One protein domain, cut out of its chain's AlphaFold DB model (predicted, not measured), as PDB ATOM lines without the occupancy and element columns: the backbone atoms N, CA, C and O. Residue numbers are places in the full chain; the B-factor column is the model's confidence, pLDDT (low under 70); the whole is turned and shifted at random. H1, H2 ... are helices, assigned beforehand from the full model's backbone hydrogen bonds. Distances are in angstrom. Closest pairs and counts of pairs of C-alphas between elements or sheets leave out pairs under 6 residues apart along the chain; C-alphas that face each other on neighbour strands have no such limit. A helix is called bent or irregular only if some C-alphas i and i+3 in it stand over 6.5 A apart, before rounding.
ATOM      1  N   GLU A 133     -58.182  -0.746  -7.829       93.69
ATOM      2  CA  GLU A 133     -57.204   0.304  -7.521       93.69
ATOM      3  C   GLU A 133     -57.189   0.605  -6.023       93.69
ATOM      4  O   GLU A 133     -56.115   0.664  -5.437       93.69
ATOM      5  N   ALA A 134     -58.354   0.683  -5.377       95.69
ATOM      6  CA  ALA A 134     -58.455   0.881  -3.934       95.69
ATOM      7  C   ALA A 134     -57.756  -0.228  -3.143       95.69
ATOM      8  O   ALA A 134     -56.949   0.052  -2.259       95.69
ATOM      9  N   LEU A 135     -58.001  -1.492  -3.495       94.94
ATOM     10  CA  LEU A 135     -57.337  -2.626  -2.848       94.94
ATOM     11  C   LEU A 135     -55.822  -2.626  -3.091       94.94
ATOM     12  O   LEU A 135     -55.062  -2.948  -2.179       94.94
ATOM     13  N   SER A 136     -55.377  -2.239  -4.289       95.44
ATOM     14  CA  SER A 136     -53.952  -2.098  -4.611       95.44
ATOM     15  C   SER A 136     -53.294  -0.958  -3.829       95.44
ATOM     16  O   SER A 136     -52.163  -1.099  -3.362       95.44
ATOM     17  N   THR A 137     -53.995   0.162  -3.658       95.94
ATOM     18  CA  THR A 137     -53.538   1.307  -2.860       95.94
ATOM     19  C   THR A 137     -53.430   0.921  -1.388       95.94
ATOM     20  O   THR A 137     -52.381   1.130  -0.787       95.94
ATOM     21  N   ILE A 138     -54.444   0.247  -0.828       95.19
ATOM     22  CA  ILE A 138     -54.404  -0.281   0.546       95.19
ATOM     23  C   ILE A 138     -53.240  -1.263   0.720       95.19
ATOM     24  O   ILE A 138     -52.526  -1.196   1.716       95.19
ATOM     25  N   ALA A 139     -53.016  -2.167  -0.238       95.44
ATOM     26  CA  ALA A 139     -51.876  -3.080  -0.188       95.44
ATOM     27  C   ALA A 139     -50.536  -2.326  -0.182       95.44
ATOM     28  O   ALA A 139     -49.632  -2.706   0.554       95.44
ATOM     29  N   SER A 140     -50.435  -1.232  -0.942       95.50
ATOM     30  CA  SER A 140     -49.241  -0.378  -0.959       95.50
ATOM     31  C   SER A 140     -49.033   0.325   0.385       95.50
ATOM     32  O   SER A 140     -47.925   0.299   0.906       95.50
ATOM     33  N   TYR A 141     -50.092   0.864   1.005       93.38
ATOM     34  CA  TYR A 141     -50.008   1.429   2.359       93.38
ATOM     35  C   TYR A 141     -49.509   0.408   3.380       93.38
ATOM     36  O   TYR A 141     -48.641   0.712   4.196       93.38
ATOM     37  N   LYS A 142     -50.031  -0.821   3.320       92.38
ATOM     38  CA  LYS A 142     -49.611  -1.906   4.211       92.38
ATOM     39  C   LYS A 142     -48.144  -2.276   4.020       92.38
ATOM     40  O   LYS A 142     -47.464  -2.502   5.014       92.38
ATOM     41  N   GLU A 143     -47.662  -2.307   2.781       92.69
ATOM     42  CA  GLU A 143     -46.248  -2.566   2.490       92.69
ATOM     43  C   GLU A 143     -45.356  -1.468   3.081       92.69
ATOM     44  O   GLU A 143     -44.434  -1.779   3.832       92.69
ATOM     45  N   THR A 144     -45.691  -0.191   2.858       89.56
ATOM     46  CA  THR A 144     -44.983   0.956   3.453       89.56
ATOM     47  C   THR A 144     -44.912   0.859   4.982       89.56
ATOM     48  O   THR A 144     -43.872   1.114   5.587       89.56
ATOM     49  N   LEU A 145     -46.008   0.466   5.638       85.62
ATOM     50  CA  LEU A 145     -46.013   0.240   7.087       85.62
ATOM     51  C   LEU A 145     -45.146  -0.961   7.497       85.62
ATOM     52  O   LEU A 145     -44.443  -0.905   8.511       85.62
ATOM     53  N   GLY A 146     -45.144  -2.020   6.690       87.00
ATOM     54  CA  GLY A 146     -44.270  -3.177   6.861       87.00
ATOM     55  C   GLY A 146     -42.785  -2.805   6.826       87.00
ATOM     56  O   GLY A 146     -42.024  -3.277   7.675       87.00
ATOM     57  N   GLU A 147     -42.378  -1.905   5.926       84.88
ATOM     58  CA  GLU A 147     -40.994  -1.408   5.820       84.88
ATOM     59  C   GLU A 147     -40.508  -0.720   7.106       84.88
ATOM     60  O   GLU A 147     -39.334  -0.831   7.474       84.88
ATOM     61  N   VAL A 148     -41.411  -0.054   7.833       78.00
ATOM     62  CA  VAL A 148     -41.101   0.601   9.116       78.00
ATOM     63  C   VAL A 148     -41.349  -0.291  10.339       78.00
ATOM     64  O   VAL A 148     -41.155   0.150  11.472       78.00
ATOM     65  N   GLY A 149     -41.689  -1.566  10.123       76.62
ATOM     66  CA  GLY A 149     -41.792  -2.592  11.162       76.62
ATOM     67  C   GLY A 149     -43.203  -2.861  11.688       76.62
ATOM     68  O   GLY A 149     -43.343  -3.588  12.671       76.62
ATOM     69  N   ILE A 150     -44.245  -2.322  11.052       80.25
ATOM     70  CA  ILE A 150     -45.647  -2.584  11.405       80.25
ATOM     71  C   ILE A 150     -46.169  -3.714  10.511       80.25
ATOM     72  O   ILE A 150     -46.620  -3.497   9.391       80.25
ATOM     73  N   GLY A 151     -46.074  -4.950  11.004       77.69
ATOM     74  CA  GLY A 151     -46.498  -6.139  10.254       77.69
ATOM     75  C   GLY A 151     -47.994  -6.461  10.354       77.69
ATOM     76  O   GLY A 151     -48.552  -7.049   9.430       77.69
ATOM     77  N   ASP A 152     -48.648  -6.088  11.458       83.25
ATOM     78  CA  ASP A 152     -50.100  -6.211  11.617       83.25
ATOM     79  C   ASP A 152     -50.745  -4.845  11.386       83.25
ATOM     80  O   ASP A 152     -50.457  -3.883  12.090       83.25
ATOM     81  N   THR A 153     -51.597  -4.765  10.367       85.56
ATOM     82  CA  THR A 153     -52.261  -3.525   9.945       85.56
ATOM     83  C   THR A 153     -53.772  -3.572  10.142       85.56
ATOM     84  O   THR A 153     -54.490  -2.689   9.674       85.56
ATOM     85  N   THR A 154     -54.267  -4.593  10.847       85.81
ATOM     86  CA  THR A 154     -55.703  -4.858  11.010       85.81
ATOM     87  C   THR A 154     -56.443  -3.687  11.658       85.81
ATOM     88  O   THR A 154     -57.584  -3.399  11.302       85.81
ATOM     89  N   GLU A 155     -55.802  -2.989  12.597       80.81
ATOM     90  CA  GLU A 155     -56.403  -1.839  13.281       80.81
ATOM     91  C   GLU A 155     -56.504  -0.579  12.402       80.81
ATOM     92  O   GLU A 155     -57.340   0.275  12.681       80.81
ATOM     93  N   PHE A 156     -55.734  -0.496  11.309       84.25
ATOM     94  CA  PHE A 156     -55.680   0.669  10.411       84.25
ATOM     95  C   PHE A 156     -56.603   0.545   9.195       84.25
ATOM     96  O   PHE A 156     -56.631   1.428   8.341       84.25
ATOM     97  N   GLU A 157     -57.384  -0.533   9.086       87.94
ATOM     98  CA  GLU A 157     -58.246  -0.780   7.922       87.94
ATOM     99  C   GLU A 157     -59.279   0.330   7.684       87.94
ATOM    100  O   GLU A 157     -59.605   0.628   6.533       87.94
ATOM    101  N   SER A 158     -59.816   0.955   8.741       88.56
ATOM    102  CA  SER A 158     -60.683   2.131   8.571       88.56
ATOM    103  C   SER A 158     -59.899   3.348   8.113       88.56
ATOM    104  O   SER A 158     -60.385   4.114   7.286       88.56
ATOM    105  N   ASP A 159     -58.687   3.510   8.626       87.00
ATOM    106  CA  ASP A 159     -57.871   4.689   8.385       87.00
ATOM    107  C   ASP A 159     -57.343   4.693   6.944       87.00
ATOM    108  O   ASP A 159     -57.401   5.719   6.277       87.00
ATOM    109  N   PHE A 160     -56.980   3.532   6.385       92.00
ATOM    110  CA  PHE A 160     -56.648   3.415   4.959       92.00
ATOM    111  C   PHE A 160     -57.798   3.823   4.035       92.00
ATOM    112  O   PHE A 160     -57.563   4.397   2.972       92.00
ATOM    113  N   LYS A 161     -59.042   3.525   4.426       93.19
ATOM    114  CA  LYS A 161     -60.219   3.959   3.666       93.19
ATOM    115  C   LYS A 161     -60.389   5.467   3.754       93.19
ATOM    116  O   LYS A 161     -60.655   6.080   2.731       93.19
ATOM    117  N   THR A 162     -60.182   6.054   4.931       91.06
ATOM    118  CA  THR A 162     -60.184   7.512   5.114       91.06
ATOM    119  C   THR A 162     -59.121   8.184   4.249       91.06
ATOM    120  O   THR A 162     -59.455   9.105   3.517       91.06
ATOM    121  N   LEU A 163     -57.891   7.661   4.218       90.62
ATOM    122  CA  LEU A 163     -56.828   8.167   3.342       90.62
ATOM    123  C   LEU A 163     -57.236   8.147   1.861       90.62
ATOM    124  O   LEU A 163     -56.942   9.085   1.129       90.62
ATOM    125  N   ILE A 164     -57.932   7.098   1.411       93.75
ATOM    126  CA  ILE A 164     -58.474   7.043   0.045       93.75
ATOM    127  C   ILE A 164     -59.580   8.082  -0.162       93.75
ATOM    128  O   ILE A 164     -59.593   8.735  -1.203       93.75
ATOM    129  N   THR A 165     -60.490   8.241   0.802       93.00
ATOM    130  CA  THR A 165     -61.544   9.267   0.758       93.00
ATOM    131  C   THR A 165     -60.957  10.674   0.650       93.00
ATOM    132  O   THR A 165     -61.472  11.495  -0.106       93.00
ATOM    133  N   ASP A 166     -59.844  10.919   1.342       90.06
ATOM    134  CA  ASP A 166     -59.089  12.176   1.319       90.06
ATOM    135  C   ASP A 166     -58.159  12.293   0.090       90.06
ATOM    136  O   ASP A 166     -57.353  13.217  -0.006       90.06
ATOM    137  N   GLU A 167     -58.282  11.367  -0.866       91.31
ATOM    138  CA  GLU A 167     -57.526  11.293  -2.123       91.31
ATOM    139  C   GLU A 167     -55.997  11.228  -1.947       91.31
ATOM    140  O   GLU A 167     -55.238  11.568  -2.858       91.31
ATOM    141  N   VAL A 168     -55.528  10.721  -0.804       89.75
ATOM    142  CA  VAL A 168     -54.106  10.450  -0.569       89.75
ATOM    143  C   VAL A 168     -53.671   9.309  -1.484       89.75
ATOM    144  O   VAL A 168     -54.365   8.304  -1.644       89.75
ATOM    145  N   SER A 169     -52.512   9.469  -2.121       91.69
ATOM    146  CA  SER A 169     -51.926   8.434  -2.977       91.69
ATOM    147  C   SER A 169     -50.923   7.562  -2.216       91.69
ATOM    148  O   SER A 169     -50.337   7.990  -1.225       91.69
ATOM    149  N   ALA A 170     -50.636   6.358  -2.729       92.38
ATOM    150  CA  ALA A 170     -49.573   5.494  -2.197       92.38
ATOM    151  C   ALA A 170     -48.208   6.205  -2.107       92.38
ATOM    152  O   ALA A 170     -47.499   6.056  -1.117       92.38
ATOM    153  N   ALA A 171     -47.863   7.012  -3.116       91.56
ATOM    154  CA  ALA A 171     -46.615   7.774  -3.130       91.56
ATOM    155  C   ALA A 171     -46.600   8.873  -2.057       91.56
ATOM    156  O   ALA A 171     -45.627   9.003  -1.326       91.56
ATOM    157  N   GLU A 172     -47.698   9.617  -1.915       89.00
ATOM    158  CA  GLU A 172     -47.815  10.641  -0.875       89.00
ATOM    159  C   GLU A 172     -47.746  10.035   0.530       89.00
ATOM    160  O   GLU A 172     -47.080  10.575   1.411       89.00
ATOM    161  N   PHE A 173     -48.395   8.892   0.744       89.50
ATOM    162  CA  PHE A 173     -48.306   8.171   2.007       89.50
ATOM    163  C   PHE A 173     -46.868   7.734   2.319       89.50
ATOM    164  O   PHE A 173     -46.401   7.935   3.440       89.50
ATOM    165  N   GLN A 174     -46.139   7.212   1.327       88.00
ATOM    166  CA  GLN A 174     -44.716   6.897   1.475       88.00
ATOM    167  C   GLN A 174     -43.897   8.141   1.839       88.00
ATOM    168  O   GLN A 174     -43.096   8.086   2.769       88.00
ATOM    169  N   ASP A 175     -44.105   9.266   1.153       85.88
ATOM    170  CA  ASP A 175     -43.388  10.516   1.434       85.88
ATOM    171  C   ASP A 175     -43.649  11.004   2.865       85.88
ATOM    172  O   ASP A 175     -42.725  11.427   3.567       85.88
ATOM    173  N   ARG A 176     -44.897  10.890   3.334       82.06
ATOM    174  CA  ARG A 176     -45.270  11.198   4.720       82.06
ATOM    175  C   ARG A 176     -44.538  10.289   5.696       82.06
ATOM    176  O   ARG A 176     -43.948  10.795   6.642       82.06
ATOM    177  N   ILE A 177     -44.527   8.980   5.460       83.38
ATOM    178  CA  ILE A 177     -43.829   8.008   6.313       83.38
ATOM    179  C   ILE A 177     -42.324   8.294   6.351       83.38
ATOM    180  O   ILE A 177     -41.745   8.356   7.438       83.38
ATOM    181  N   ASN A 178     -41.709   8.558   5.196       81.00
ATOM    182  CA  ASN A 178     -40.291   8.897   5.080       81.00
ATOM    183  C   ASN A 178     -39.942  10.151   5.895       81.00
ATOM    184  O   ASN A 178     -38.992  10.120   6.674       81.00
ATOM    185  N   LEU A 179     -40.749  11.217   5.803       77.38
ATOM    186  CA  LEU A 179     -40.548  12.453   6.571       77.38
ATOM    187  C   LEU A 179     -40.467  12.191   8.083       77.38
ATOM    188  O   LEU A 179     -39.657  12.792   8.793       77.38
ATOM    189  N   VAL A 180     -41.311  11.300   8.596       73.94
ATOM    190  CA  VAL A 180     -41.323  10.955  10.027       73.94
ATOM    191  C   VAL A 180     -40.184  10.041  10.383       73.94
ATOM    192  O   VAL A 180     -39.588  10.189  11.446       73.94
ATOM    193  N   TYR A 181     -39.880   9.098   9.504       75.69
ATOM    194  CA  TYR A 181     -38.791   8.165   9.701       75.69
ATOM    195  C   TYR A 181     -37.459   8.905   9.820       75.69
ATOM    196  O   TYR A 181     -36.759   8.742  10.822       75.69
ATOM    197  N   GLU A 182     -37.168   9.804   8.881       74.94
ATOM    198  CA  GLU A 182     -36.019  10.714   8.939       74.94
ATOM    199  C   GLU A 182     -36.085  11.617  10.181       74.94
ATOM    200  O   GLU A 182     -35.096  11.815  10.889       74.94
ATOM    201  N   GLY A 183     -37.270  12.146  10.494       68.50
ATOM    202  CA  GLY A 183     -37.435  13.118  11.566       68.50
ATOM    203  C   GLY A 183     -37.317  12.563  12.989       68.50
ATOM    204  O   GLY A 183     -36.871  13.290  13.880       68.50
ATOM    205  N   VAL A 184     -37.723  11.309  13.203       69.75
ATOM    206  CA  VAL A 184     -37.854  10.669  14.524       69.75
ATOM    207  C   VAL A 184     -36.827   9.563  14.737       69.75
ATOM    208  O   VAL A 184     -36.280   9.452  15.831       69.75
ATOM    209  N   LYS A 185     -36.571   8.717  13.733       65.00
ATOM    210  CA  LYS A 185     -35.677   7.561  13.897       65.00
ATOM    211  C   LYS A 185     -34.223   7.918  13.619       65.00
ATOM    212  O   LYS A 185     -33.336   7.424  14.312       65.00
ATOM    213  N   GLU A 186     -33.966   8.766  12.625       63.78
ATOM    214  CA  GLU A 186     -32.595   9.175  12.290       63.78
ATOM    215  C   GLU A 186     -32.053  10.284  13.207       63.78
ATOM    216  O   GLU A 186     -30.846  10.534  13.220       63.78
ATOM    217  N   GLN A 187     -32.903  10.920  14.023       62.28
ATOM    218  CA  GLN A 187     -32.504  12.019  14.902       62.28
ATOM    219  C   GLN A 187     -32.953  11.832  16.355       62.28
ATOM    220  O   GLN A 187     -34.118  11.589  16.623       62.28
ATOM    221  N   ILE A 188     -31.980  12.014  17.263       64.19
ATOM    222  CA  ILE A 188     -32.043  12.173  18.730       64.19
ATOM    223  C   ILE A 188     -33.199  11.406  19.422       64.19
ATOM    224  O   ILE A 188     -34.342  11.842  19.332       64.19
ATOM    225  N   PRO A 189     -32.923  10.394  20.278       78.62
ATOM    226  CA  PRO A 189     -33.942   9.664  21.067       78.62
ATOM    227  C   PRO A 189     -34.945  10.539  21.847       78.62
ATOM    228  O   PRO A 189     -36.029  10.103  22.228       78.62
ATOM    229  N   GLU A 190     -34.576  11.791  22.096       84.06
ATOM    230  CA  GLU A 190     -35.413  12.809  22.713       84.06
ATOM    231  C   GLU A 190     -36.586  13.266  21.828       84.06
ATOM    232  O   GLU A 190     -37.658  13.531  22.365       84.06
ATOM    233  N   VAL A 191     -36.441  13.319  20.497       82.81
ATOM    234  CA  VAL A 191     -37.548  13.651  19.575       82.81
ATOM    235  C   VAL A 191     -38.638  12.594  19.678       82.81
ATOM    236  O   VAL A 191     -39.809  12.925  19.838       82.81
ATOM    237  N   GLU A 192     -38.239  11.323  19.671       78.62
ATOM    238  CA  GLU A 192     -39.142  10.191  19.865       78.62
ATOM    239  C   GLU A 192     -39.876  10.291  21.211       78.62
ATOM    240  O   GLU A 192     -41.099  10.167  21.273       78.62
ATOM    241  N   ARG A 193     -39.147  10.590  22.294       84.25
ATOM    242  CA  ARG A 193     -39.728  10.788  23.628       84.25
ATOM    243  C   ARG A 193     -40.755  11.922  23.644       84.25
ATOM    244  O   ARG A 193     -41.865  11.725  24.130       84.25
ATOM    245  N   LEU A 194     -40.405  13.084  23.094       84.81
ATOM    246  CA  LEU A 194     -41.289  14.252  23.030       84.81
ATOM    247  C   LEU A 194     -42.521  13.999  22.153       84.81
ATOM    248  O   LEU A 194     -43.611  14.466  22.483       84.81
ATOM    249  N   PHE A 195     -42.365  13.247  21.062       80.75
ATOM    250  CA  PHE A 195     -43.471  12.828  20.207       80.75
ATOM    251  C   PHE A 195     -44.449  11.935  20.981       80.75
ATOM    252  O   PHE A 195     -45.647  12.220  21.020       80.75
ATOM    253  N   ARG A 196     -43.941  10.899  21.667       79.50
ATOM    254  CA  ARG A 196     -44.775   9.997  22.481       79.50
ATOM    255  C   ARG A 196     -45.530  10.741  23.574       79.50
ATOM    256  O   ARG A 196     -46.737  10.548  23.706       79.50
ATOM    257  N   ASP A 197     -44.849  11.623  24.301       84.19
ATOM    258  CA  ASP A 197     -45.462  12.437  25.356       84.19
ATOM    259  C   ASP A 197     -46.579  13.332  24.804       84.19
ATOM    260  O   ASP A 197     -47.626  13.498  25.431       84.19
ATOM    261  N   ARG A 198     -46.369  13.916  23.617       80.69
ATOM    262  CA  ARG A 198     -47.313  14.854  22.999       80.69
ATOM    263  C   ARG A 198     -48.608  14.186  22.551       80.69
ATOM    264  O   ARG A 198     -49.665  14.805  22.673       80.69
ATOM    265  N   TYR A 199     -48.525  12.968  22.026       78.38
ATOM    266  CA  TYR A 199     -49.678  12.256  21.466       78.38
ATOM    267  C   TYR A 199     -50.185  11.109  22.351       78.38
ATOM    268  O   TYR A 199     -51.131  10.427  21.971       78.38
ATOM    269  N   GLY A 200     -49.597  10.909  23.535       74.75
ATOM    270  CA  GLY A 200     -50.003   9.854  24.465       74.75
ATOM    271  C   GLY A 200     -49.766   8.445  23.914       74.75
ATOM    272  O   GLY A 200     -50.621   7.578  24.073       74.75
ATOM    273  N   ILE A 201     -48.640   8.230  23.227       72.44
ATOM    274  CA  ILE A 201     -48.327   6.966  22.545       72.44
ATOM    275  C   ILE A 201     -47.515   6.048  23.467       72.44
ATOM    276  O   ILE A 201     -46.382   6.365  23.841       72.44
ATOM    277  N   GLU A 202     -48.073   4.883  23.797       60.75
ATOM    278  CA  GLU A 202     -47.423   3.880  24.644       60.75
ATOM    279  C   GLU A 202     -46.482   2.959  23.836       60.75
ATOM    280  O   GLU A 202     -46.800   1.826  23.508       60.75
ATOM    281  N   SER A 203     -45.257   3.442  23.622       58.28
ATOM    282  CA  SER A 203     -44.015   2.646  23.752       58.28
ATOM    283  C   SER A 203     -43.336   1.922  22.573       58.28
ATOM    284  O   SER A 203     -42.261   1.383  22.833       58.28
ATOM    285  N   ASP A 204     -43.769   1.962  21.307       62.66
ATOM    286  CA  ASP A 204     -42.871   1.521  20.215       62.66
ATOM    287  C   ASP A 204     -42.831   2.440  18.983       62.66
ATOM    288  O   ASP A 204     -43.733   3.239  18.724       62.66
ATOM    289  N   SER A 205     -41.718   2.370  18.242       59.78
ATOM    290  CA  SER A 205     -41.506   3.178  17.038       59.78
ATOM    291  C   SER A 205     -42.559   2.876  15.966       59.78
ATOM    292  O   SER A 205     -42.953   3.781  15.240       59.78
ATOM    293  N   GLY A 206     -43.073   1.640  15.914       59.91
ATOM    294  CA  GLY A 206     -44.190   1.262  15.045       59.91
ATOM    295  C   GLY A 206     -45.453   2.070  15.348       59.91
ATOM    296  O   GLY A 206     -46.065   2.620  14.442       59.91
ATOM    297  N   THR A 207     -45.787   2.274  16.620       63.88
ATOM    298  CA  THR A 207     -46.963   3.050  17.036       63.88
ATOM    299  C   THR A 207     -46.811   4.543  16.712       63.88
ATOM    300  O   THR A 207     -47.795   5.230  16.435       63.88
ATOM    301  N   ILE A 208     -45.577   5.061  16.677       66.31
ATOM    302  CA  ILE A 208     -45.292   6.428  16.210       66.31
ATOM    303  C   ILE A 208     -45.589   6.569  14.715       66.31
ATOM    304  O   ILE A 208     -46.255   7.523  14.319       66.31
ATOM    305  N   PHE A 209     -45.166   5.618  13.882       65.19
ATOM    306  CA  PHE A 209     -45.451   5.654  12.441       65.19
ATOM    307  C   PHE A 209     -46.921   5.356  12.124       65.19
ATOM    308  O   PHE A 209     -47.512   6.001  11.264       65.19
ATOM    309  N   ALA A 210     -47.554   4.464  12.882       62.44
ATOM    310  CA  ALA A 210     -48.990   4.215  12.824       62.44
ATOM    311  C   ALA A 210     -49.830   5.460  13.148       62.44
ATOM    312  O   ALA A 210     -50.926   5.640  12.620       62.44
ATOM    313  N   SER A 211     -49.318   6.353  14.001       66.19
ATOM    314  CA  SER A 211     -50.021   7.587  14.355       66.19
ATOM    315  C   SER A 211     -50.244   8.518  13.156       66.19
ATOM    316  O   SER A 211     -51.168   9.317  13.177       66.19
ATOM    317  N   LEU A 212     -49.473   8.358  12.078       65.12
ATOM    318  CA  LEU A 212     -49.568   9.141  10.837       65.12
ATOM    319  C   LEU A 212     -50.746   8.782   9.960       65.12
ATOM    320  O   LEU A 212     -51.081   9.525   9.049       65.12
ATOM    321  N   ILE A 213     -51.329   7.623  10.221       69.31
ATOM    322  CA  ILE A 213     -52.506   7.133   9.524       69.31
ATOM    323  C   ILE A 213     -53.755   7.784  10.138       69.31
ATOM    324  O   ILE A 213     -54.804   7.848   9.506       69.31
ATOM    325  N   LYS A 214     -53.646   8.308  11.370       72.69
ATOM    326  CA  LYS A 214     -54.735   9.020  12.034       72.69
ATOM    327  C   LYS A 214     -54.806  10.458  11.510       72.69
ATOM    328  O   LYS A 214     -53.847  11.214  11.719       72.69
ATOM    329  N   PRO A 215     -55.942  10.879  10.918       68.31
ATOM    330  CA  PRO A 215     -56.056  12.192  10.283       68.31
ATOM    331  C   PRO A 215     -55.704  13.361  11.212       68.31
ATOM    332  O   PRO A 215     -55.120  14.347  10.787       68.31
ATOM    333  N   ASP A 216     -56.004  13.269  12.509       68.75
ATOM    334  CA  ASP A 216     -55.785  14.353  13.475       68.75
ATOM    335  C   ASP A 216     -54.314  14.573  13.872       68.75
ATOM    336  O   ASP A 216     -53.960  15.651  14.380       68.75
ATOM    337  N   ILE A 217     -53.468  13.564  13.679       69.12
ATOM    338  CA  ILE A 217     -52.024  13.614  13.931       69.12
ATOM    339  C   ILE A 217     -51.295  13.948  12.633       69.12
ATOM    340  O   ILE A 217     -50.450  14.847  12.628       69.12
ATOM    341  N   GLU A 218     -51.680  13.300  11.536       67.19
ATOM    342  CA  GLU A 218     -51.200  13.568  10.180       67.19
ATOM    343  C   GLU A 218     -51.205  15.071   9.859       67.19
ATOM    344  O   GLU A 218     -50.168  15.666   9.552       67.19
ATOM    345  N   ASP A 219     -52.360  15.710  10.035       71.31
ATOM    346  CA  ASP A 219     -52.583  17.112   9.698       71.31
ATOM    347  C   ASP A 219     -51.637  18.056  10.447       71.31
ATOM    348  O   ASP A 219     -51.199  19.096   9.947       71.31
ATOM    349  N   LYS A 220     -51.343  17.721  11.706       69.81
ATOM    350  CA  LYS A 220     -50.435  18.493  12.560       69.81
ATOM    351  C   LYS A 220     -48.997  18.285  12.122       69.81
ATOM    352  O   LYS A 220     -48.208  19.230  12.104       69.81
ATOM    353  N   LEU A 221     -48.662  17.072  11.723       68.88
ATOM    354  CA  LEU A 221     -47.326  16.753  11.284       68.88
ATOM    355  C   LEU A 221     -46.931  17.472  10.008       68.88
ATOM    356  O   LEU A 221     -45.873  18.103   9.967       68.88
ATOM    357  N   LEU A 222     -47.838  17.479   9.033       64.38
ATOM    358  CA  LEU A 222     -47.711  18.257   7.803       64.38
ATOM    359  C   LEU A 222     -47.543  19.760   8.088       64.38
ATOM    360  O   LEU A 222     -46.876  20.473   7.340       64.38
ATOM    361  N   LYS A 223     -48.069  20.260   9.215       74.88
ATOM    362  CA  LYS A 223     -47.910  21.661   9.668       74.88
ATOM    363  C   LYS A 223     -46.565  21.942  10.355       74.88
ATOM    364  O   LYS A 223     -46.318  23.071  10.806       74.88
ATOM    365  N   GLY A 224     -45.677  20.957  10.405       78.75
ATOM    366  CA  GLY A 224     -44.300  21.082  10.857       78.75
ATOM    367  C   GLY A 224     -44.090  20.834  12.353       78.75
ATOM    368  O   GLY A 224     -43.221  21.455  12.982       78.75
TER     369      GLY A 224
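Overview. This is residues 133 to 224 of the 330 residues of an uncharacterized protein of Actinobacteria bacterium (UniProt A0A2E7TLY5). Look first for the longest helix, H3, which runs along one side of the short helix H5 in the middle, while H1 and H4 make the two ends of the long axis. H1 lies side by side with the first part of H3, H2 packs steeply on H1, and H6 turns off sharply after H5. The 92 printed residues hold six named helices, H1 to H6 in chain order, and no named strand: the class is all helix, packed part aligned, part crossed. The whole is compact, with a radius of gyration of the C-alphas of 12.6 A and spans of 39 by 26 by 21 A.

Arrangement. Start at H3, residues 170 to 185; its residues 170 to 177 touch H1, residues 133 to 147, the same way at a shallow tilt of 16 degrees, closest at C-alphas 137 and 170, 5.8 A. H3 also touches the hub H5, residues 205 to 213, opposite ways at a steep 38 degrees, with C-alphas 177 and 209 closest at 6.8 A. H2, residues 154 to 165, touches H5 through C-alphas 159 and 213, 6.0 A apart. H4, residues 189 to 199, only just touches H5, with 3 pairs of C-alphas within 8 A, the closest 196 and 208 at 7.2 A. H6, residues 215 to 222, touches H5 only at the corner, C-alphas 212 and 218 being closest at 4.8 A. Every O i to N i+4 pair is within hydrogen-bond range in H1, H3 and H4, against 5 of 8 in H2, 3 of 5 in H5 and 3 of 4 in H6.

Along the chain. Find C-alpha 133 at (-57.204, 0.304, -7.521), where H1 begins its 21.1 A; H3 runs 21.4 A from C-alpha 170 at (-49.573, 5.494, -2.197). H2 spans 18.4 A and is irregular, with C-alphas 155 and 158 7.5 A apart; H4 spans 16.0 A, H5 13.9 A, and H6 10.6 A to C-alpha 222 at (-47.711, 18.257, 7.803).

Size, cuts and confidence. The C-alphas farthest apart are those of Glu 133 and Glu 190, 39.3 A. The printed part has no cut, and no link is long. Look for pLDDT under 70 in residues 183 to 188, 202 to 213, 215 to 218 and 220 to 222 of this model.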